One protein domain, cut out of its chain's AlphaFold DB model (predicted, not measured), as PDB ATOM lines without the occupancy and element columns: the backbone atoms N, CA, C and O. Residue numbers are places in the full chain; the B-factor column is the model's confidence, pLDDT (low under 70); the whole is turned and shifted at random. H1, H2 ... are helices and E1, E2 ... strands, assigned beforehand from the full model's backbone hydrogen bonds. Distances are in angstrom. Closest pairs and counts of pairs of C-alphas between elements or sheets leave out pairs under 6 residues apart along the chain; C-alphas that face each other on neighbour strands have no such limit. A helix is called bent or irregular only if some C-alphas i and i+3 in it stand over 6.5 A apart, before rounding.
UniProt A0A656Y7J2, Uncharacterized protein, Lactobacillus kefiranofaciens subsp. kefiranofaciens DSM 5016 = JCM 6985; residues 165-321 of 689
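This is residues 165 to 321 of the 689 residues of an uncharacterized protein of Lactobacillus kefiranofaciens subsp. kefiranofaciens DSM 5016 = JCM 6985 (UniProt A0A656Y7J2). This domain is a long rod built on one narrow, twisted sheet, whose longest strand, E1, runs along much of the length. At one end E1, E3 and E4 make an antiparallel ribbon; toward the other end E8 runs side by side with E1, with E2 on the other side of E1 and with E5 and E6 along the far side of E8. The long unnamed stretch of residues 224 to 257 runs back from the E4 end to the E5 end, and the short helix H1 lies across E1 and E3. The printed part has 157 residues, with eight named strands and one named helix: along the chain the strands E1 to E7 come first, then H1, then E8; the strands other than E7 form a branched sheet with both parallel and antiparallel neighbour pairs, and the class is mostly strand, though under half of the residues are in named elements. The whole is loose, with a radius of gyration of the C-alphas of 21.0 A and spans of 75 by 31 by 25 A.

E1, residues 165 to 183, begins at C-alpha 165 at (-87.671, -33.277, -2.459) and ends at C-alpha 183 at (-29.528, -27.893, -1.951), 58.4 A from first to last C-alpha. E3, residues 203 to 215, is 37.8 A long, and E8, residues 310 to 320, is 32.5 A long, ending at C-alpha 320 at (-22.181, -29.439, 1.360). The shorter strands are E2, residues 192 to 196, E4, residues 221 to 223, E5, residues 258 to 260, E6, residues 268 to 271, and E7, residues 290 to 292. H1, residues 298 to 304, is 9.7 A long and irregular: C-alphas 299 and 302 are 7.7 A apart.

The pairing of E1 is staggered: it pairs with E3 over residues 165 to 176, with E8 over 175 to 183 and with E2 over 179 to 182. E2 and E3 lie on one side of E1, and E8 on the other side. E1 and E3 are antiparallel at 159 degrees, with N 169 and O 210 2.9 A apart, within hydrogen-bond range. E1 and E8 are parallel at 7 degrees, with N 178 and O 312 at 2.8 A. E1 and E2 form a hairpin, antiparallel at 142 degrees, with N 181 and O 194 at 2.8 A. E3 and E4 form another hairpin, with N 213 and O 222 at 2.8 A. E5 and E6 lie on one side of E8 and E1 on the other side; both are antiparallel to E8, with N 259 and O 319 at 2.9 A and N 270 and O 313 at 2.9 A. E7 pairs with no named strand, but its residues 290 to 291 pair with residues 241 to 242, and its residues 291 to 292 with residues 285 to 286, both antiparallel. H1 is on the sheet at a height of 9.5 A over the sheet, over E1 and only just over E3, on which 3 of its 7 C-alphas fall; it runs across the strands, at 71 degrees to E1 on the local plane. The closest C-alphas of H1 and E3 are those of Ser 298 and Tyr 206, 7.4 A apart. In H1, 1 of 3 O i to N i+4 pairs is within hydrogen-bond range, beside 3 of 4 O i to N i+3 pairs.

The two C-alphas farthest apart are those of Glu 217 and Asn 253, 76.1 A. The printed part has no cut. The links from E4 to E5, 34 residues, and from E6 to E7, 18 residues, are long. The mean pLDDT of the printed part is 84.2; residues 198 to 202 and 247 to 256 are under 70.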
ATOM      1  N   THR A 165     -88.772 -32.355  -2.142       85.25
ATOM      2  CA  THR A 165     -87.671 -33.277  -2.459       85.25
ATOM      3  C   THR A 165     -86.519 -33.049  -1.486       85.25
ATOM      4  O   THR A 165     -86.296 -31.929  -1.028       85.25
ATOM      5  N   SER A 166     -85.788 -34.110  -1.138       85.19
ATOM      6  CA  SER A 166     -84.617 -34.015  -0.262       85.19
ATOM      7  C   SER A 166     -83.383 -34.626  -0.910       85.19
ATOM      8  O   SER A 166     -83.441 -35.760  -1.390       85.19
ATOM      9  N   THR A 167     -82.262 -33.918  -0.862       89.25
ATOM     10  CA  THR A 167     -80.951 -34.386  -1.325       89.25
ATOM     11  C   THR A 167     -79.923 -34.259  -0.204       89.25
ATOM     12  O   THR A 167     -80.018 -33.396   0.670       89.25
ATOM     13  N   THR A 168     -78.940 -35.156  -0.189       90.56
ATOM     14  CA  THR A 168     -77.799 -35.046   0.725       90.56
ATOM     15  C   THR A 168     -76.730 -34.177   0.083       90.56
ATOM     16  O   THR A 168     -76.344 -34.404  -1.061       90.56
ATOM     17  N   GLU A 169     -76.255 -33.194   0.837       92.94
ATOM     18  CA  GLU A 169     -75.091 -32.394   0.486       92.94
ATOM     19  C   GLU A 169     -73.926 -32.777   1.391       92.94
ATOM     20  O   GLU A 169     -74.053 -32.740   2.618       92.94
ATOM     21  N   ASP A 170     -72.785 -33.080   0.781       92.25
ATOM     22  CA  ASP A 170     -71.548 -33.400   1.484       92.25
ATOM     23  C   ASP A 170     -70.544 -32.253   1.360       92.25
ATOM     24  O   ASP A 170     -70.376 -31.646   0.302       92.25
ATOM     25  N   GLU A 171     -69.832 -31.978   2.450       94.00
ATOM     26  CA  GLU A 171     -68.654 -31.117   2.452       94.00
ATOM     27  C   GLU A 171     -67.440 -31.954   2.837       94.00
ATOM     28  O   GLU A 171     -67.424 -32.597   3.890       94.00
ATOM     29  N   ASN A 172     -66.410 -31.901   1.994       93.12
ATOM     30  CA  ASN A 172     -65.127 -32.543   2.235       93.12
ATOM     31  C   ASN A 172     -64.044 -31.485   2.433       93.12
ATOM     32  O   ASN A 172     -63.993 -30.501   1.699       93.12
ATOM     33  N   ARG A 173     -63.148 -31.713   3.393       94.06
ATOM     34  CA  ARG A 173     -61.918 -30.933   3.561       94.06
ATOM     35  C   ARG A 173     -60.727 -31.861   3.654       94.06
ATOM     36  O   ARG A 173     -60.748 -32.830   4.410       94.06
ATOM     37  N   THR A 174     -59.684 -31.535   2.902       92.81
ATOM     38  CA  THR A 174     -58.469 -32.342   2.808       92.81
ATOM     39  C   THR A 174     -57.264 -31.558   3.288       92.81
ATOM     40  O   THR A 174     -57.122 -30.377   2.972       92.81
ATOM     41  N   VAL A 175     -56.362 -32.220   4.005       92.50
ATOM     42  CA  VAL A 175     -55.020 -31.697   4.273       92.50
ATOM     43  C   VAL A 175     -53.968 -32.713   3.856       92.50
ATOM     44  O   VAL A 175     -54.143 -33.910   4.075       92.50
ATOM     45  N   GLN A 176     -52.881 -32.230   3.264       89.62
ATOM     46  CA  GLN A 176     -51.725 -33.035   2.882       89.62
ATOM     47  C   GLN A 176     -50.422 -32.353   3.306       89.62
ATOM     48  O   GLN A 176     -50.365 -31.125   3.409       89.62
ATOM     49  N   GLU A 177     -49.380 -33.154   3.505       88.50
ATOM     50  CA  GLU A 177     -48.022 -32.701   3.805       88.50
ATOM     51  C   GLU A 177     -47.072 -33.072   2.660       88.50
ATOM     52  O   GLU A 177     -47.125 -34.182   2.125       88.50
ATOM     53  N   VAL A 178     -46.214 -32.127   2.280       88.25
ATOM     54  CA  VAL A 178     -45.186 -32.286   1.250       88.25
ATOM     55  C   VAL A 178     -43.859 -31.766   1.793       88.25
ATOM     56  O   VAL A 178     -43.792 -30.657   2.321       88.25
ATOM     57  N   VAL A 179     -42.791 -32.538   1.638       88.19
ATOM     58  CA  VAL A 179     -41.445 -32.163   2.078       88.19
ATOM     59  C   VAL A 179     -40.538 -32.069   0.868       88.19
ATOM     60  O   VAL A 179     -40.325 -33.060   0.177       88.19
ATOM     61  N   ASN A 180     -39.990 -30.885   0.624       88.19
ATOM     62  CA  ASN A 180     -39.038 -30.644  -0.449       88.19
ATOM     63  C   ASN A 180     -37.637 -30.579   0.147       88.19
ATOM     64  O   ASN A 180     -37.334 -29.688   0.940       88.19
ATOM     65  N   TYR A 181     -36.768 -31.485  -0.267       88.19
ATOM     66  CA  TYR A 181     -35.351 -31.414   0.048       88.19
ATOM     67  C   TYR A 181     -34.663 -30.580  -1.030       88.19
ATOM     68  O   TYR A 181     -34.836 -30.846  -2.219       88.19
ATOM     69  N   VAL A 182     -33.905 -29.558  -0.639       87.88
ATOM     70  CA  VAL A 182     -33.243 -28.630  -1.573       87.88
ATOM     71  C   VAL A 182     -31.771 -28.482  -1.229       87.88
ATOM     72  O   VAL A 182     -31.387 -28.574  -0.067       87.88
ATOM     73  N   TYR A 183     -30.926 -28.222  -2.218       83.88
ATOM     74  CA  TYR A 183     -29.528 -27.893  -1.951       83.88
ATOM     75  C   TYR A 183     -29.441 -26.482  -1.346       83.88
ATOM     76  O   TYR A 183     -29.803 -25.495  -1.991       83.88
ATOM     77  N   GLY A 184     -28.974 -26.369  -0.103       78.44
ATOM     78  CA  GLY A 184     -28.807 -25.093   0.603       78.44
ATOM     79  C   GLY A 184     -27.566 -24.308   0.154       78.44
ATOM     80  O   GLY A 184     -27.576 -23.070   0.141       78.44
ATOM     81  N   ASN A 185     -26.523 -25.010  -0.297       76.75
ATOM     82  CA  ASN A 185     -25.271 -24.457  -0.826       76.75
ATOM     83  C   ASN A 185     -24.690 -25.334  -1.964       76.75
ATOM     84  O   ASN A 185     -25.361 -26.225  -2.489       76.75
ATOM     85  N   GLY A 186     -23.441 -25.071  -2.361       75.06
ATOM     86  CA  GLY A 186     -22.759 -25.845  -3.396       75.06
ATOM     87  C   GLY A 186     -23.156 -25.448  -4.824       75.06
ATOM     88  O   GLY A 186     -23.914 -24.490  -5.025       75.06
ATOM     89  N   PRO A 187     -22.638 -26.164  -5.836       74.94
ATOM     90  CA  PRO A 187     -22.926 -25.915  -7.254       74.94
ATOM     91  C   PRO A 187     -24.410 -26.045  -7.624       74.94
ATOM     92  O   PRO A 187     -24.859 -25.462  -8.609       74.94
ATOM     93  N   HIS A 188     -25.177 -26.796  -6.832       76.06
ATOM     94  CA  HIS A 188     -26.593 -27.072  -7.073       76.06
ATOM     95  C   HIS A 188     -27.549 -26.241  -6.215       76.06
ATOM     96  O   HIS A 188     -28.745 -26.533  -6.197       76.06
ATOM     97  N   LYS A 189     -27.056 -25.208  -5.520       80.44
ATOM     98  CA  LYS A 189     -27.857 -24.380  -4.609       80.44
ATOM     99  C   LYS A 189     -29.204 -23.964  -5.217       80.44
ATOM    100  O   LYS A 189     -29.257 -23.363  -6.287       80.44
ATOM    101  N   GLY A 190     -30.279 -24.218  -4.476       81.69
ATOM    102  CA  GLY A 190     -31.655 -23.894  -4.849       81.69
ATOM    103  C   GLY A 190     -32.350 -24.957  -5.703       81.69
ATOM    104  O   GLY A 190     -33.573 -24.915  -5.811       81.69
ATOM    105  N   ASN A 191     -31.614 -25.922  -6.261       84.88
ATOM    106  CA  ASN A 191     -32.221 -27.045  -6.965       84.88
ATOM    107  C   ASN A 191     -32.838 -28.035  -5.968       84.88
ATOM    108  O   ASN A 191     -32.376 -28.190  -4.833       84.88
ATOM    109  N   GLU A 192     -33.886 -28.717  -6.417       84.94
ATOM    110  CA  GLU A 192     -34.523 -29.789  -5.663       84.94
ATOM    111  C   GLU A 192     -33.636 -31.041  -5.669       84.94
ATOM    112  O   GLU A 192     -33.143 -31.466  -6.714       84.94
ATOM    113  N   VAL A 193     -33.436 -31.624  -4.489       78.44
ATOM    114  CA  VAL A 193     -32.771 -32.916  -4.293       78.44
ATOM    115  C   VAL A 193     -33.785 -34.038  -4.510       78.44
ATOM    116  O   VAL A 193     -33.542 -34.979  -5.260       78.44
ATOM    117  N   TYR A 194     -34.919 -33.945  -3.811       78.50
ATOM    118  CA  TYR A 194     -35.987 -34.940  -3.781       78.50
ATOM    119  C   TYR A 194     -37.244 -34.321  -3.140       78.50
ATOM    120  O   TYR A 194     -37.128 -33.435  -2.292       78.50
ATOM    121  N   THR A 195     -38.432 -34.825  -3.477       79.12
ATOM    122  CA  THR A 195     -39.690 -34.481  -2.793       79.12
ATOM    123  C   THR A 195     -40.304 -35.726  -2.161       79.12
ATOM    124  O   THR A 195     -40.433 -36.771  -2.802       79.12
ATOM    125  N   TYR A 196     -40.719 -35.604  -0.899       76.81
ATOM    126  CA  TYR A 196     -41.454 -36.622  -0.163       76.81
ATOM    127  C   TYR A 196     -42.918 -36.205   0.073       76.81
ATOM    128  O   TYR A 196     -43.178 -35.058   0.439       76.81
ATOM    129  N   PRO A 197     -43.871 -37.147  -0.029       71.31
ATOM    130  CA  PRO A 197     -43.702 -38.493  -0.576       71.31
ATOM    131  C   PRO A 197     -43.674 -38.469  -2.111       71.31
ATOM    132  O   PRO A 197     -44.406 -37.714  -2.744       71.31
ATOM    133  N   PHE A 198     -42.851 -39.335  -2.708       59.19
ATOM    134  CA  PHE A 198     -42.692 -39.431  -4.166       59.19
ATOM    135  C   PHE A 198     -43.964 -39.923  -4.873       59.19
ATOM    136  O   PHE A 198     -44.231 -39.525  -5.999       59.19
ATOM    137  N   ASN A 199     -44.772 -40.748  -4.193       57.41
ATOM    138  CA  ASN A 199     -46.053 -41.261  -4.679       57.41
ATOM    139  C   ASN A 199     -47.096 -41.256  -3.548       57.41
ATOM    140  O   ASN A 199     -46.808 -41.735  -2.455       57.41
ATOM    141  N   ASN A 200     -48.310 -40.785  -3.854       61.06
ATOM    142  CA  ASN A 200     -49.509 -40.817  -3.002       61.06
ATOM    143  C   ASN A 200     -49.336 -40.145  -1.616       61.06
ATOM    144  O   ASN A 200     -49.098 -40.839  -0.626       61.06
ATOM    145  N   PRO A 201     -49.441 -38.802  -1.520       66.69
ATOM    146  CA  PRO A 201     -49.317 -38.111  -0.245       66.69
ATOM    147  C   PRO A 201     -50.363 -38.571   0.757       66.69
ATOM    148  O   PRO A 201     -51.545 -38.636   0.431       66.69
ATOM    149  N   ALA A 202     -49.911 -38.871   1.978       68.12
ATOM    150  CA  ALA A 202     -50.798 -39.128   3.100       68.12
ATOM    151  C   ALA A 202     -51.706 -37.905   3.271       68.12
ATOM    152  O   ALA A 202     -51.247 -36.806   3.600       68.12
ATOM    153  N   ASN A 203     -52.986 -38.094   2.976       84.88
ATOM    154  CA  ASN A 203     -53.996 -37.058   3.007       84.88
ATOM    155  C   ASN A 203     -55.022 -37.386   4.089       84.88
ATOM    156  O   ASN A 203     -55.582 -38.479   4.143       84.88
ATOM    157  N   LEU A 204     -55.292 -36.413   4.956       91.00
ATOM    158  CA  LEU A 204     -56.401 -36.518   5.893       91.00
ATOM    159  C   LEU A 204     -57.629 -35.889   5.255       91.00
ATOM    160  O   LEU A 204     -57.641 -34.685   4.995       91.00
ATOM    161  N   THR A 205     -58.658 -36.701   5.032       92.44
ATOM    162  CA  THR A 205     -59.942 -36.253   4.487       92.44
ATOM    163  C   THR A 205     -60.979 -36.274   5.592       92.44
ATOM    164  O   THR A 205     -61.178 -37.298   6.246       92.44
ATOM    165  N   TYR A 206     -61.644 -35.144   5.797       94.50
ATOM    166  CA  TYR A 206     -62.776 -35.012   6.700       94.50
ATOM    167  C   TYR A 206     -64.031 -34.754   5.890       94.50
ATOM    168  O   TYR A 206     -64.008 -33.930   4.977       94.50
ATOM    169  N   SER A 207     -65.119 -35.415   6.258       93.94
ATOM    170  CA  SER A 207     -66.413 -35.294   5.597       93.94
ATOM    171  C   SER A 207     -67.497 -34.964   6.615       93.94
ATOM    172  O   SER A 207     -67.479 -35.463   7.745       93.94
ATOM    173  N   ARG A 208     -68.454 -34.134   6.214       95.50
ATOM    174  CA  ARG A 208     -69.718 -33.919   6.922       95.50
ATOM    175  C   ARG A 208     -70.852 -33.806   5.916       95.50
ATOM    176  O   ARG A 208     -70.614 -33.413   4.781       95.50
ATOM    177  N   SER A 209     -72.069 -34.094   6.354       94.00
ATOM    178  CA  SER A 209     -73.252 -34.107   5.495       94.00
ATOM    179  C   SER A 209     -74.375 -33.260   6.089       94.00
ATOM    180  O   SER A 209     -74.519 -33.187   7.315       94.00
ATOM    181  N   ARG A 210     -75.209 -32.661   5.241       94.94
ATOM    182  CA  ARG A 210     -76.510 -32.082   5.610       94.94
ATOM    183  C   ARG A 210     -77.574 -32.498   4.601       94.94
ATOM    184  O   ARG A 210     -77.258 -32.962   3.513       94.94
ATOM    185  N   THR A 211     -78.840 -32.331   4.959       93.38
ATOM    186  CA  THR A 211     -79.962 -32.566   4.042       93.38
ATOM    187  C   THR A 211     -80.483 -31.226   3.534       93.38
ATOM    188  O   THR A 211     -80.821 -30.354   4.341       93.38
ATOM    189  N   HIS A 212     -80.518 -31.055   2.214       93.44
ATOM    190  CA  HIS A 212     -81.190 -29.960   1.518       93.44
ATOM    191  C   HIS A 212     -82.612 -30.404   1.187       93.44
ATOM    192  O   HIS A 212     -82.819 -31.492   0.655       93.44
ATOM    193  N   TYR A 213     -83.584 -29.572   1.538       90.81
ATOM    194  CA  TYR A 213     -84.993 -29.775   1.243       90.81
ATOM    195  C   TYR A 213     -85.443 -28.684   0.273       90.81
ATOM    196  O   TYR A 213     -85.353 -27.498   0.598       90.81
ATOM    197  N   HIS A 214     -85.944 -29.088  -0.892       90.25
ATOM    198  CA  HIS A 214     -86.478 -28.191  -1.908       90.25
ATOM    199  C   HIS A 214     -87.991 -28.367  -2.024       90.25
ATOM    200  O   HIS A 214     -88.484 -29.462  -2.307       90.25
ATOM    201  N   ASN A 215     -88.735 -27.283  -1.815       88.75
ATOM    202  CA  ASN A 215     -90.180 -27.280  -1.989       88.75
ATOM    203  C   ASN A 215     -90.533 -26.909  -3.440       88.75
ATOM    204  O   ASN A 215     -90.382 -25.765  -3.866       88.75
ATOM    205  N   THR A 216     -91.044 -27.887  -4.182       82.12
ATOM    206  CA  THR A 216     -91.347 -27.799  -5.621       82.12
ATOM    207  C   THR A 216     -92.537 -26.900  -5.972       82.12
ATOM    208  O   THR A 216     -92.698 -26.551  -7.138       82.12
ATOM    209  N   GLU A 217     -93.354 -26.490  -4.996       82.75
ATOM    210  CA  GLU A 217     -94.500 -25.592  -5.215       82.75
ATOM    211  C   GLU A 217     -94.157 -24.119  -4.979       82.75
ATOM    212  O   GLU A 217     -94.612 -23.240  -5.708       82.75
ATOM    213  N   THR A 218     -93.354 -23.843  -3.953       85.12
ATOM    214  CA  THR A 218     -92.996 -22.479  -3.525       85.12
ATOM    215  C   THR A 218     -91.628 -22.026  -4.032       85.12
ATOM    216  O   THR A 218     -91.318 -20.838  -3.974       85.12
ATOM    217  N   GLY A 219     -90.800 -22.962  -4.506       83.69
ATOM    218  CA  GLY A 219     -89.407 -22.722  -4.885       83.69
ATOM    219  C   GLY A 219     -88.473 -22.460  -3.698       83.69
ATOM    220  O   GLY A 219     -87.339 -22.041  -3.909       83.69
ATOM    221  N   ALA A 220     -88.934 -22.658  -2.458       88.19
ATOM    222  CA  ALA A 220     -88.158 -22.376  -1.256       88.19
ATOM    223  C   ALA A 220     -87.182 -23.514  -0.912       88.19
ATOM    224  O   ALA A 220     -87.556 -24.690  -0.910       88.19
ATOM    225  N   ASP A 221     -85.955 -23.142  -0.538       90.38
ATOM    226  CA  ASP A 221     -84.916 -24.056  -0.063       90.38
ATOM    227  C   ASP A 221     -84.740 -23.961   1.456       90.38
ATOM    228  O   ASP A 221     -84.591 -22.871   2.015       90.38
ATOM    229  N   THR A 222     -84.692 -25.111   2.131       90.81
ATOM    230  CA  THR A 222     -84.334 -25.205   3.555       90.81
ATOM    231  C   THR A 222     -83.255 -26.261   3.781       90.81
ATOM    232  O   THR A 222     -83.119 -27.209   3.012       90.81
ATOM    233  N   TYR A 223     -82.448 -26.092   4.831       93.31
ATOM    234  CA  TYR A 223     -81.282 -26.940   5.094       93.31
ATOM    235  C   TYR A 223     -81.284 -27.431   6.538       93.31
ATOM    236  O   TYR A 223     -81.527 -26.652   7.461       93.31
ATOM    237  N   SER A 224     -80.951 -28.708   6.745       92.56
ATOM    238  CA  SER A 224     -80.627 -29.202   8.084       92.56
ATOM    239  C   SER A 224     -79.315 -28.596   8.589       92.56
ATOM    240  O   SER A 224     -78.470 -28.136   7.813       92.56
ATOM    241  N   ASN A 225     -79.093 -28.684   9.902       93.38
ATOM    242  CA  ASN A 225     -77.760 -28.470  10.455       93.38
ATOM    243  C   ASN A 225     -76.773 -29.472   9.842       93.38
ATOM    244  O   ASN A 225     -77.138 -30.606   9.509       93.38
ATOM    245  N   TRP A 226     -75.523 -29.041   9.704       93.31
ATOM    246  CA  TRP A 226     -74.418 -29.923   9.347       93.31
ATOM    247  C   TRP A 226     -74.192 -30.976  10.434       93.31
ATOM    248  O   TRP A 226     -74.259 -30.657  11.621       93.31
ATOM    249  N   SER A 227     -73.872 -32.208  10.028       93.62
ATOM    250  CA  SER A 227     -73.329 -33.209  10.946       93.62
ATOM    251  C   SER A 227     -71.959 -32.786  11.484       93.62
ATOM    252  O   SER A 227     -71.266 -31.953  10.889       93.62
ATOM    253  N   ASP A 228     -71.522 -33.436  12.562       94.38
ATOM    254  CA  ASP A 228     -70.126 -33.360  12.986       94.38
ATOM    255  C   ASP A 228     -69.200 -33.859  11.870       94.38
ATOM    256  O   ASP A 228     -69.551 -34.759  11.094       94.38
ATOM    257  N   TRP A 229     -68.007 -33.272  11.801       95.62
ATOM    258  CA  TRP A 229     -66.949 -33.747  10.917       95.62
ATOM    259  C   TRP A 229     -66.499 -35.145  11.322       95.62
ATOM    260  O   TRP A 229     -66.287 -35.431  12.501       95.62
ATOM    261  N   LYS A 230     -66.281 -36.003  10.331       92.81
ATOM    262  CA  LYS A 230     -65.715 -37.338  10.517       92.81
ATOM    263  C   LYS A 230     -64.496 -37.502   9.628       92.81
ATOM    264  O   LYS A 230     -64.533 -37.122   8.464       92.81
ATOM    265  N   LEU A 231     -63.429 -38.069  10.180       92.94
ATOM    266  CA  LEU A 231     -62.269 -38.496   9.404       92.94
ATOM    267  C   LEU A 231     -62.678 -39.694   8.532       92.94
ATOM    268  O   LEU A 231     -63.163 -40.694   9.062       92.94
ATOM    269  N   THR A 232     -62.502 -39.577   7.221       90.81
ATOM    270  CA  THR A 232     -62.881 -40.592   6.225       90.81
ATOM    271  C   THR A 232     -61.682 -41.215   5.509       90.81
ATOM    272  O   THR A 232     -61.833 -42.266   4.888       90.81
ATOM    273  N   SER A 233     -60.486 -40.627   5.625       87.56
ATOM    274  CA  SER A 233     -59.228 -41.252   5.192       87.56
ATOM    275  C   SER A 233     -58.831 -42.428   6.092       87.56
ATOM    276  O   SER A 233     -59.189 -42.486   7.269       87.56
ATOM    277  N   THR A 234     -58.041 -43.361   5.552       83.56
ATOM    278  CA  THR A 234     -57.473 -44.490   6.315       83.56
ATOM    279  C   THR A 234     -56.452 -44.038   7.355       83.56
ATOM    280  O   THR A 234     -56.356 -44.633   8.432       83.56
ATOM    281  N   ASP A 235     -55.705 -42.978   7.048       84.50
ATOM    282  CA  ASP A 235     -54.690 -42.422   7.932       84.50
ATOM    283  C   ASP A 235     -55.325 -41.585   9.040       84.50
ATOM    284  O   ASP A 235     -56.231 -40.789   8.796       84.50
ATOM    285  N   LYS A 236     -54.828 -41.768  10.270       86.06
ATOM    286  CA  LYS A 236     -55.319 -41.087  11.487       86.06
ATOM    287  C   LYS A 236     -54.556 -39.805  11.831       86.06
ATOM    288  O   LYS A 236     -54.983 -39.057  12.708       86.06
ATOM    289  N   ALA A 237     -53.415 -39.582  11.188       88.31
ATOM    290  CA  ALA A 237     -52.526 -38.450  11.407       88.31
ATOM    291  C   ALA A 237     -51.695 -38.199  10.145       88.31
ATOM    292  O   ALA A 237     -51.472 -39.126   9.366       88.31
ATOM    293  N   LEU A 238     -51.189 -36.975   9.988       87.94
ATOM    294  CA  LEU A 238     -50.081 -36.718   9.071       87.94
ATOM    295  C   LEU A 238     -48.855 -37.531   9.535       87.94
ATOM    296  O   LEU A 238     -48.662 -37.687  10.750       87.94
ATOM    297  N   PRO A 239     -48.067 -38.095   8.606       86.12
ATOM    298  CA  PRO A 239     -46.993 -39.026   8.929       86.12
ATOM    299  C   PRO A 239     -45.856 -38.337   9.689       86.12
ATOM    300  O   PRO A 239     -45.620 -37.148   9.550       86.12
ATOM    301  N   THR A 240     -45.115 -39.104  10.492       88.19
ATOM    302  CA  THR A 240     -43.787 -38.659  10.945       88.19
ATOM    303  C   THR A 240     -42.780 -38.994   9.854       88.19
ATOM    304  O   THR A 240     -42.734 -40.141   9.406       88.19
ATOM    305  N   ILE A 241     -41.993 -38.009   9.431       87.81
ATOM    306  CA  ILE A 241     -41.056 -38.128   8.313       87.81
ATOM    307  C   ILE A 241     -39.641 -38.032   8.870       87.81
ATOM    308  O   ILE A 241     -39.227 -36.974   9.335       87.81
ATOM    309  N   GLU A 242     -38.895 -39.132   8.824       87.88
ATOM    310  CA  GLU A 242     -37.469 -39.129   9.161       87.88
ATOM    311  C   GLU A 242     -36.685 -38.430   8.039       87.88
ATOM    312  O   GLU A 242     -36.819 -38.778   6.863       87.88
ATOM    313  N   LEU A 243     -35.879 -37.431   8.395       85.44
ATOM    314  CA  LEU A 243     -35.029 -36.696   7.466       85.44
ATOM    315  C   LEU A 243     -33.764 -37.520   7.182       85.44
ATOM    316  O   LEU A 243     -33.026 -37.856   8.121       85.44
ATOM    317  N   PRO A 244     -33.468 -37.828   5.906       80.88
ATOM    318  CA  PRO A 244     -32.187 -38.413   5.537       80.88
ATOM    319  C   PRO A 244     -31.038 -37.564   6.089       80.88
ATOM    320  O   PRO A 244     -30.930 -36.378   5.823       80.88
ATOM    321  N   GLN A 245     -30.148 -38.147   6.886       80.38
ATOM    322  CA  GLN A 245     -29.027 -37.366   7.434       80.38
ATOM    323  C   GLN A 245     -27.969 -37.059   6.368       80.38
ATOM    324  O   GLN A 245     -27.143 -36.166   6.547       80.38
ATOM    325  N   LYS A 246     -28.019 -37.802   5.258       73.31
ATOM    326  CA  LYS A 246     -27.195 -37.628   4.072       73.31
ATOM    327  C   LYS A 246     -28.036 -37.857   2.824       73.31
ATOM    328  O   LYS A 246     -28.913 -38.724   2.828       73.31
ATOM    329  N   VAL A 247     -27.760 -37.097   1.773       68.19
ATOM    330  CA  VAL A 247     -28.379 -37.263   0.450       68.19
ATOM    331  C   VAL A 247     -27.308 -37.335  -0.631       68.19
ATOM    332  O   VAL A 247     -26.211 -36.789  -0.479       68.19
ATOM    333  N   ARG A 248     -27.619 -38.051  -1.718       63.31
ATOM    334  CA  ARG A 248     -26.739 -38.134  -2.891       63.31
ATOM    335  C   ARG A 248     -26.688 -36.774  -3.587       63.31
ATOM    336  O   ARG A 248     -27.722 -36.119  -3.694       63.31
ATOM    337  N   GLY A 249     -25.502 -36.392  -4.061       58.56
ATOM    338  CA  GLY A 249     -25.379 -35.348  -5.078       58.56
ATOM    339  C   GLY A 249     -25.972 -35.817  -6.412       58.56
ATOM    340  O   GLY A 249     -26.319 -36.990  -6.567       58.56
ATOM    341  N   LEU A 250     -26.100 -34.902  -7.376       56.16
ATOM    342  CA  LEU A 250     -26.597 -35.220  -8.723       56.16
ATOM    343  C   LEU A 250     -25.600 -36.051  -9.553       56.16
ATOM    344  O   LEU A 250     -25.963 -36.516 -10.633       56.16
ATOM    345  N   ASP A 251     -24.367 -36.248  -9.079       54.91
ATOM    346  CA  ASP A 251     -23.380 -37.105  -9.720       54.91
ATOM    347  C   ASP A 251     -23.372 -38.531  -9.129       54.91
ATOM    348  O   ASP A 251     -23.155 -38.770  -7.942       54.91
ATOM    349  N   ASP A 252     -23.586 -39.534  -9.985       48.78
ATOM    350  CA  ASP A 252     -23.723 -40.949  -9.588       48.78
ATOM    351  C   ASP A 252     -22.465 -41.558  -8.923       48.78
ATOM    352  O   ASP A 252     -22.497 -42.697  -8.450       48.78
ATOM    353  N   ASN A 253     -21.361 -40.808  -8.844       52.78
ATOM    354  CA  ASN A 253     -20.081 -41.262  -8.299       52.78
ATOM    355  C   ASN A 253     -19.828 -40.846  -6.843       52.78
ATOM    356  O   ASN A 253     -18.862 -41.330  -6.250       52.78
ATOM    357  N   HIS A 254     -20.664 -39.992  -6.242       53.31
ATOM    358  CA  HIS A 254     -20.407 -39.486  -4.896       53.31
ATOM    359  C   HIS A 254     -21.634 -39.514  -3.987       53.31
ATOM    360  O   HIS A 254     -22.359 -38.543  -3.767       53.31
ATOM    361  N   ILE A 255     -21.830 -40.686  -3.406       51.81
ATOM    362  CA  ILE A 255     -22.844 -40.937  -2.393       51.81
ATOM    363  C   ILE A 255     -22.445 -40.154  -1.119       51.81
ATOM    364  O   ILE A 255     -21.291 -40.222  -0.702       51.81
ATOM    365  N   ASP A 256     -23.392 -39.427  -0.505       62.84
ATOM    366  CA  ASP A 256     -23.317 -38.885   0.869       62.84
ATOM    367  C   ASP A 256     -22.464 -37.615   1.162       62.84
ATOM    368  O   ASP A 256     -21.869 -37.511   2.239       62.84
ATOM    369  N   LYS A 257     -22.431 -36.608   0.274       70.50
ATOM    370  CA  LYS A 257     -21.719 -35.322   0.524       70.50
ATOM    371  C   LYS A 257     -22.535 -34.265   1.265       70.50
ATOM    372  O   LYS A 257     -22.018 -33.498   2.080       70.50
ATOM    373  N   TYR A 258     -23.816 -34.216   0.946       77.94
ATOM    374  CA  TYR A 258     -24.736 -33.217   1.447       77.94
ATOM    375  C   TYR A 258     -25.380 -33.710   2.736       77.94
ATOM    376  O   TYR A 258     -25.885 -34.833   2.796       77.94
ATOM    377  N   HIS A 259     -25.364 -32.866   3.760       79.88
ATOM    378  CA  HIS A 259     -25.897 -33.171   5.082       79.88
ATOM    379  C   HIS A 259     -27.112 -32.298   5.356       79.88
ATOM    380  O   HIS A 259     -27.154 -31.151   4.918       79.88
ATOM    381  N   VAL A 260     -28.094 -32.843   6.072       84.19
ATOM    382  CA  VAL A 260     -29.242 -32.054   6.529       84.19
ATOM    383  C   VAL A 260     -28.741 -30.831   7.294       84.19
ATOM    384  O   VAL A 260     -27.827 -30.951   8.113       84.19
ATOM    385  N   ASP A 261     -29.304 -29.657   7.008       83.31
ATOM    386  CA  ASP A 261     -28.952 -28.456   7.755       83.31
ATOM    387  C   ASP A 261     -29.304 -28.660   9.240       83.31
ATOM    388  O   ASP A 261     -30.475 -28.919   9.549       83.31
ATOM    389  N   PRO A 262     -28.324 -28.612  10.164       81.19
ATOM    390  CA  PRO A 262     -28.610 -28.756  11.584       81.19
ATOM    391  C   PRO A 262     -29.384 -27.555  12.149       81.19
ATOM    392  O   PRO A 262     -30.007 -27.691  13.206       81.19
ATOM    393  N   ASP A 263     -29.355 -26.402  11.473       83.12
ATOM    394  CA  ASP A 263     -30.046 -25.184  11.879       83.12
ATOM    395  C   ASP A 263     -31.462 -25.130  11.292       83.12
ATOM    396  O   ASP A 263     -31.707 -24.742  10.148       83.12
ATOM    397  N   VAL A 264     -32.436 -25.503  12.120       84.25
ATOM    398  CA  VAL A 264     -33.846 -25.563  11.720       84.25
ATOM    399  C   VAL A 264     -34.458 -24.200  11.386       84.25
ATOM    400  O   VAL A 264     -35.548 -24.155  10.819       84.25
ATOM    401  N   SER A 265     -33.785 -23.088  11.713       84.06
ATOM    402  CA  SER A 265     -34.249 -21.745  11.338       84.06
ATOM    403  C   SER A 265     -34.183 -21.491   9.827       84.06
ATOM    404  O   SER A 265     -34.866 -20.599   9.324       84.06
ATOM    405  N   HIS A 266     -33.412 -22.298   9.095       83.75
ATOM    406  CA  HIS A 266     -33.340 -22.257   7.636       83.75
ATOM    407  C   HIS A 266     -34.457 -23.052   6.945       83.75
ATOM    408  O   HIS A 266     -34.627 -22.937   5.727       83.75
ATOM    409  N   TYR A 267     -35.239 -23.838   7.692       88.81
ATOM    410  CA  TYR A 267     -36.408 -24.521   7.148       88.81
ATOM    411  C   TYR A 267     -37.530 -23.534   6.847       88.81
ATOM    412  O   TYR A 267     -37.821 -22.626   7.624       88.81
ATOM    413  N   GLN A 268     -38.191 -23.731   5.708       90.31
ATOM    414  CA  GLN A 268     -39.326 -22.902   5.310       90.31
ATOM    415  C   GLN A 268     -40.599 -23.730   5.330       90.31
ATOM    416  O   GLN A 268     -40.694 -24.750   4.650       90.31
ATOM    417  N   GLU A 269     -41.590 -23.264   6.080       91.38
ATOM    418  CA  GLU A 269     -42.920 -23.856   6.109       91.38
ATOM    419  C   GLU A 269     -43.921 -22.922   5.421       91.38
ATOM    420  O   GLU A 269     -43.985 -21.720   5.698       91.38
ATOM    421  N   THR A 270     -44.719 -23.475   4.510       91.94
ATOM    422  CA  THR A 270     -45.799 -22.751   3.833       91.94
ATOM    423  C   THR A 270     -47.084 -23.564   3.850       91.94
ATOM    424  O   THR A 270     -47.055 -24.792   3.817       91.94
ATOM    425  N   ILE A 271     -48.227 -22.879   3.864       90.12
ATOM    426  CA  ILE A 271     -49.548 -23.500   3.725       90.12
ATOM    427  C   ILE A 271     -50.188 -22.948   2.459       90.12
ATOM    428  O   ILE A 271     -50.330 -21.736   2.311       90.12
ATOM    429  N   ASN A 272     -50.543 -23.828   1.521       90.31
ATOM    430  CA  ASN A 272     -51.044 -23.448   0.193       90.31
ATOM    431  C   ASN A 272     -50.110 -22.449  -0.525       90.31
ATOM    432  O   ASN A 272     -50.557 -21.535  -1.213       90.31
ATOM    433  N   GLY A 273     -48.795 -22.606  -0.327       86.75
ATOM    434  CA  GLY A 273     -47.762 -21.736  -0.897       86.75
ATOM    435  C   GLY A 273     -47.606 -20.372  -0.216       86.75
ATOM    436  O   GLY A 273     -46.774 -19.584  -0.654       86.75
ATOM    437  N   GLN A 274     -48.365 -20.084   0.845       89.06
ATOM    438  CA  GLN A 274     -48.224 -18.853   1.622       89.06
ATOM    439  C   GLN A 274     -47.334 -19.078   2.854       89.06
ATOM    440  O   GLN A 274     -47.529 -20.075   3.558       89.06
ATOM    441  N   PRO A 275     -46.384 -18.170   3.151       88.44
ATOM    442  CA  PRO A 275     -45.600 -18.217   4.380       88.44
ATOM    443  C   PRO A 275     -46.494 -18.162   5.614       88.44
ATOM    444  O   PRO A 275     -47.491 -17.434   5.652       88.44
ATOM    445  N   ILE A 276     -46.118 -18.901   6.650       84.56
ATOM    446  CA  ILE A 276     -46.852 -18.877   7.911       84.56
ATOM    447  C   ILE A 276     -46.521 -17.581   8.653       84.56
ATOM    448  O   ILE A 276     -45.362 -17.271   8.918       84.56
ATOM    449  N   THR A 277     -47.554 -16.816   8.998       70.75
ATOM    450  CA  THR A 277     -47.436 -15.596   9.802       70.75
ATOM    451  C   THR A 277     -48.251 -15.777  11.082       70.75
ATOM    452  O   THR A 277     -49.472 -15.905  11.048       70.75
ATOM    453  N   GLY A 278     -47.571 -15.841  12.230       70.94
ATOM    454  CA  GLY A 278     -48.211 -16.068  13.532       70.94
ATOM    455  C   GLY A 278     -48.574 -17.531  13.820       70.94
ATOM    456  O   GLY A 278     -48.084 -18.455  13.177       70.94
ATOM    457  N   SER A 279     -49.415 -17.749  14.838       76.19
ATOM    458  CA  SER A 279     -49.836 -19.092  15.252       76.19
ATOM    459  C   SER A 279     -50.908 -19.626  14.300       76.19
ATOM    460  O   SER A 279     -52.062 -19.201  14.358       76.19
ATOM    461  N   ASN A 280     -50.526 -20.544  13.412       84.12
ATOM    462  CA  ASN A 280     -51.463 -21.270  12.562       84.12
ATOM    463  C   ASN A 280     -51.645 -22.695  13.114       84.12
ATOM    464  O   ASN A 280     -50.657 -23.405  13.277       84.12
ATOM    465  N   PRO A 281     -52.879 -23.160  13.381       85.38
ATOM    466  CA  PRO A 281     -53.119 -24.485  13.948       85.38
ATOM    467  C   PRO A 281     -52.688 -25.636  13.032       85.38
ATOM    468  O   PRO A 281     -52.700 -26.777  13.485       85.38
ATOM    469  N   LEU A 282     -52.344 -25.380  11.763       88.31
ATOM    470  CA  LEU A 282     -51.812 -26.368  10.825       88.31
ATOM    471  C   LEU A 282     -50.289 -26.541  10.863       88.31
ATOM    472  O   LEU A 282     -49.841 -27.544  10.320       88.31
ATOM    473  N   THR A 283     -49.538 -25.664  11.537       87.75
ATOM    474  CA  THR A 283     -48.067 -25.736  11.604       87.75
ATOM    475  C   THR A 283     -47.585 -27.099  12.084       87.75
ATOM    476  O   THR A 283     -48.116 -27.626  13.074       87.75
ATOM    477  N   VAL A 284     -46.566 -27.646  11.433       86.81
ATOM    478  CA  VAL A 284     -45.875 -28.858  11.883       86.81
ATOM    479  C   VAL A 284     -44.658 -28.510  12.734       86.81
ATOM    480  O   VAL A 284     -44.180 -27.382  12.752       86.81
ATOM    481  N   THR A 285     -44.174 -29.479  13.508       87.44
ATOM    482  CA  THR A 285     -42.963 -29.302  14.320       87.44
ATOM    483  C   THR A 285     -41.877 -30.208  13.782       87.44
ATOM    484  O   THR A 285     -42.125 -31.385  13.528       87.44
ATOM    485  N   PHE A 286     -40.669 -29.688  13.636       88.19
ATOM    486  CA  PHE A 286     -39.550 -30.430  13.070       88.19
ATOM    487  C   PHE A 286     -38.252 -30.133  13.817       88.19
ATOM    488  O   PHE A 286     -38.090 -29.072  14.420       88.19
ATOM    489  N   ASP A 287     -37.349 -31.106  13.790       87.75
ATOM    490  CA  ASP A 287     -35.955 -30.985  14.205       87.75
ATOM    491  C   ASP A 287     -35.042 -31.416  13.039       87.75
ATOM    492  O   ASP A 287     -35.524 -31.797  11.973       87.75
ATOM    493  N   SER A 288     -33.721 -31.376  13.221       83.38
ATOM    494  CA  SER A 288     -32.758 -31.781  12.182       83.38
ATOM    495  C   SER A 288     -32.778 -33.280  11.841       83.38
ATOM    496  O   SER A 288     -32.051 -33.740  10.958       83.38
ATOM    497  N   LYS A 289     -33.598 -34.080  12.528       88.50
ATOM    498  CA  LYS A 289     -33.730 -35.524  12.316       88.50
ATOM    499  C   LYS A 289     -35.069 -35.909  11.721       88.50
ATOM    500  O   LYS A 289     -35.113 -36.891  10.992       88.50
ATOM    501  N   LYS A 290     -36.146 -35.186  12.020       89.88
ATOM    502  CA  LYS A 290     -37.496 -35.554  11.585       89.88
ATOM    503  C   LYS A 290     -38.477 -34.386  11.567       89.88
ATOM    504  O   LYS A 290     -38.369 -33.436  12.340       89.88
ATOM    505  N   ILE A 291     -39.516 -34.542  10.754       89.81
ATOM    506  CA  ILE A 291     -40.758 -33.768  10.820       89.81
ATOM    507  C   ILE A 291     -41.782 -34.607  11.585       89.81
ATOM    508  O   ILE A 291     -42.028 -35.770  11.257       89.81
ATOM    509  N   ASN A 292     -42.328 -34.054  12.666       88.38
ATOM    510  CA  ASN A 292     -43.245 -34.769  13.544       88.38
ATOM    511  C   ASN A 292     -44.654 -34.788  12.952       88.38
ATOM    512  O   ASN A 292     -45.207 -33.746  12.600       88.38
ATOM    513  N   GLY A 293     -45.253 -35.980  12.937       84.94
ATOM    514  CA  GLY A 293     -46.622 -36.168  12.477       84.94
ATOM    515  C   GLY A 293     -47.645 -35.408  13.320       84.94
ATOM    516  O   GLY A 293     -47.419 -35.090  14.491       84.94
ATOM    517  N   LYS A 294     -48.806 -35.133  12.719       88.38
ATOM    518  CA  LYS A 294     -49.810 -34.232  13.293       88.38
ATOM    519  C   LYS A 294     -51.225 -34.795  13.200       88.38
ATOM    520  O   LYS A 294     -51.699 -35.161  12.127       88.38
ATOM    521  N   VAL A 295     -51.912 -34.827  14.340       88.56
ATOM    522  CA  VAL A 295     -53.336 -35.183  14.448       88.56
ATOM    523  C   VAL A 295     -54.170 -33.905  14.387       88.56
ATOM    524  O   VAL A 295     -53.793 -32.889  14.972       88.56
ATOM    525  N   ILE A 296     -55.307 -33.948  13.695       89.69
ATOM    526  CA  ILE A 296     -56.274 -32.844  13.658       89.69
ATOM    527  C   ILE A 296     -57.558 -33.322  14.331       89.69
ATOM    528  O   ILE A 296     -58.098 -34.366  13.978       89.69
ATOM    529  N   ASP A 297     -58.047 -32.570  15.318       89.44
ATOM    530  CA  ASP A 297     -59.329 -32.889  15.941       89.44
ATOM    531  C   ASP A 297     -60.469 -32.544  14.976       89.44
ATOM    532  O   ASP A 297     -60.641 -31.385  14.585       89.44
ATOM    533  N   SER A 298     -61.281 -33.552  14.655       89.25
ATOM    534  CA  SER A 298     -62.545 -33.435  13.922       89.25
ATOM    535  C   SER A 298     -63.407 -32.234  14.347       89.25
ATOM    536  O   SER A 298     -63.952 -31.536  13.495       89.25
ATOM    537  N   LYS A 299     -63.462 -31.901  15.644       89.25
ATOM    538  CA  LYS A 299     -64.258 -30.776  16.170       89.25
ATOM    539  C   LYS A 299     -63.760 -29.403  15.718       89.25
ATOM    540  O   LYS A 299     -64.499 -28.425  15.781       89.25
ATOM    541  N   THR A 300     -62.512 -29.317  15.263       90.06
ATOM    542  CA  THR A 300     -61.842 -28.057  14.900       90.06
ATOM    543  C   THR A 300     -61.713 -27.844  13.392       90.06
ATOM    544  O   THR A 300     -61.328 -26.757  12.964       90.06
ATOM    545  N   VAL A 301     -62.089 -28.832  12.570       91.25
ATOM    546  CA  VAL A 301     -61.878 -28.842  11.108       91.25
ATOM    547  C   VAL A 301     -62.401 -27.578  10.425       91.25
ATOM    548  O   VAL A 301     -61.699 -27.002   9.596       91.25
ATOM    549  N   SER A 302     -63.588 -27.094  10.814       89.12
ATOM    550  CA  SER A 302     -64.180 -25.881  10.234       89.12
ATOM    551  C   SER A 302     -63.317 -24.625  10.393       89.12
ATOM    552  O   SER A 302     -63.389 -23.753   9.526       89.12
ATOM    553  N   ASN A 303     -62.511 -24.560  11.458       87.44
ATOM    554  CA  ASN A 303     -61.672 -23.414  11.819       87.44
ATOM    555  C   ASN A 303     -60.200 -23.606  11.422       87.44
ATOM    556  O   ASN A 303     -59.459 -22.630  11.359       87.44
ATOM    557  N   VAL A 304     -59.770 -24.850  11.192       88.44
ATOM    558  CA  VAL A 304     -58.357 -25.211  10.991       88.44
ATOM    559  C   VAL A 304     -58.031 -25.473   9.521       88.44
ATOM    560  O   VAL A 304     -56.985 -25.036   9.052       88.44
ATOM    561  N   ILE A 305     -58.903 -26.166   8.780       91.44
ATOM    562  CA  ILE A 305     -58.657 -26.519   7.373       91.44
ATOM    563  C   ILE A 305     -59.479 -25.578   6.481       91.44
ATOM    564  O   ILE A 305     -60.688 -25.499   6.686       91.44
ATOM    565  N   PRO A 306     -58.895 -24.876   5.494       89.94
ATOM    566  CA  PRO A 306     -59.650 -24.069   4.533       89.94
ATOM    567  C   PRO A 306     -60.671 -24.900   3.743       89.94
ATOM    568  O   PRO A 306     -60.534 -26.116   3.623       89.94
ATOM    569  N   LYS A 307     -61.694 -24.244   3.175       87.94
ATOM    570  CA  LYS A 307     -62.728 -24.925   2.369       87.94
ATOM    571  C   LYS A 307     -62.143 -25.676   1.170       87.94
ATOM    572  O   LYS A 307     -62.552 -26.800   0.922       87.94
ATOM    573  N   ASP A 308     -61.147 -25.091   0.510       88.25
ATOM    574  CA  ASP A 308     -60.472 -25.691  -0.650       88.25
ATOM    575  C   ASP A 308     -59.373 -26.699  -0.248       88.25
ATOM    576  O   ASP A 308     -58.641 -27.207  -1.093       88.25
ATOM    577  N   GLY A 309     -59.240 -26.985   1.052       90.75
ATOM    578  CA  GLY A 309     -58.192 -27.828   1.613       90.75
ATOM    579  C   GLY A 309     -56.887 -27.088   1.931       90.75
ATOM    580  O   GLY A 309     -56.761 -25.867   1.785       90.75
ATOM    581  N   ALA A 310     -55.910 -27.841   2.433       91.31
ATOM    582  CA  ALA A 310     -54.592 -27.338   2.804       91.31
ATOM    583  C   ALA A 310     -53.456 -28.248   2.319       91.31
ATOM    584  O   ALA A 310     -53.503 -29.466   2.461       91.31
ATOM    585  N   VAL A 311     -52.390 -27.633   1.822       91.50
ATOM    586  CA  VAL A 311     -51.109 -28.263   1.509       91.50
ATOM    587  C   VAL A 311     -50.058 -27.632   2.402       91.50
ATOM    588  O   VAL A 311     -49.696 -26.475   2.195       91.50
ATOM    589  N   ILE A 312     -49.585 -28.381   3.391       90.69
ATOM    590  CA  ILE A 312     -48.441 -27.999   4.215       90.69
ATOM    591  C   ILE A 312     -47.192 -28.388   3.429       90.69
ATOM    592  O   ILE A 312     -47.041 -29.548   3.050       90.69
ATOM    593  N   ARG A 313     -46.316 -27.426   3.151       90.56
ATOM    594  CA  ARG A 313     -45.034 -27.673   2.490       90.56
ATOM    595  C   ARG A 313     -43.892 -27.272   3.407       90.56
ATOM    596  O   ARG A 313     -43.813 -26.104   3.781       90.56
ATOM    597  N   VAL A 314     -42.998 -28.216   3.682       90.81
ATOM    598  CA  VAL A 314     -41.749 -27.995   4.421       90.81
ATOM    599  C   VAL A 314     -40.578 -28.080   3.446       90.81
ATOM    600  O   VAL A 314     -40.433 -29.070   2.736       90.81
ATOM    601  N   VAL A 315     -39.742 -27.047   3.392       90.94
ATOM    602  CA  VAL A 315     -38.501 -27.029   2.612       90.94
ATOM    603  C   VAL A 315     -37.324 -27.256   3.551       90.94
ATOM    604  O   VAL A 315     -37.120 -26.486   4.488       90.94
ATOM    605  N   VAL A 316     -36.551 -28.304   3.278       89.94
ATOM    606  CA  VAL A 316     -35.417 -28.766   4.084       89.94
ATOM    607  C   VAL A 316     -34.124 -28.584   3.276       89.94
ATOM    608  O   VAL A 316     -33.923 -29.331   2.313       89.94
ATOM    609  N   PRO A 317     -33.246 -27.612   3.606       87.81
ATOM    610  CA  PRO A 317     -31.962 -27.481   2.952       87.81
ATOM    611  C   PRO A 317     -30.985 -28.576   3.385       87.81
ATOM    612  O   PRO A 317     -30.950 -29.008   4.539       87.81
ATOM    613  N   TYR A 318     -30.164 -28.988   2.424       83.88
ATOM    614  CA  TYR A 318     -28.992 -29.822   2.626       83.88
ATOM    615  C   TYR A 318     -27.736 -29.072   2.218       83.88
ATOM    616  O   TYR A 318     -27.668 -28.510   1.124       83.88
ATOM    617  N   ASN A 319     -26.722 -29.128   3.072       79.44
ATOM    618  CA  ASN A 319     -25.489 -28.381   2.926       79.44
ATOM    619  C   ASN A 319     -24.298 -29.314   2.657       79.44
ATOM    620  O   ASN A 319     -24.064 -30.297   3.365       79.44
ATOM    621  N   LEU A 320     -23.532 -28.978   1.625       78.50
ATOM    622  CA  LEU A 320     -22.181 -29.439   1.360       78.50
ATOM    623  C   LEU A 320     -21.285 -28.985   2.514       78.50
ATOM    624  O   LEU A 320     -21.291 -27.807   2.890       78.50
ATOM    625  N   SER A 321     -20.574 -29.939   3.107       74.81
ATOM    626  CA  SER A 321     -19.589 -29.675   4.155       74.81
ATOM    627  C   SER A 321     -18.211 -29.545   3.528       74.81
ATOM    628  O   SER A 321     -17.789 -30.473   2.850       74.81
TER     629      SER A 321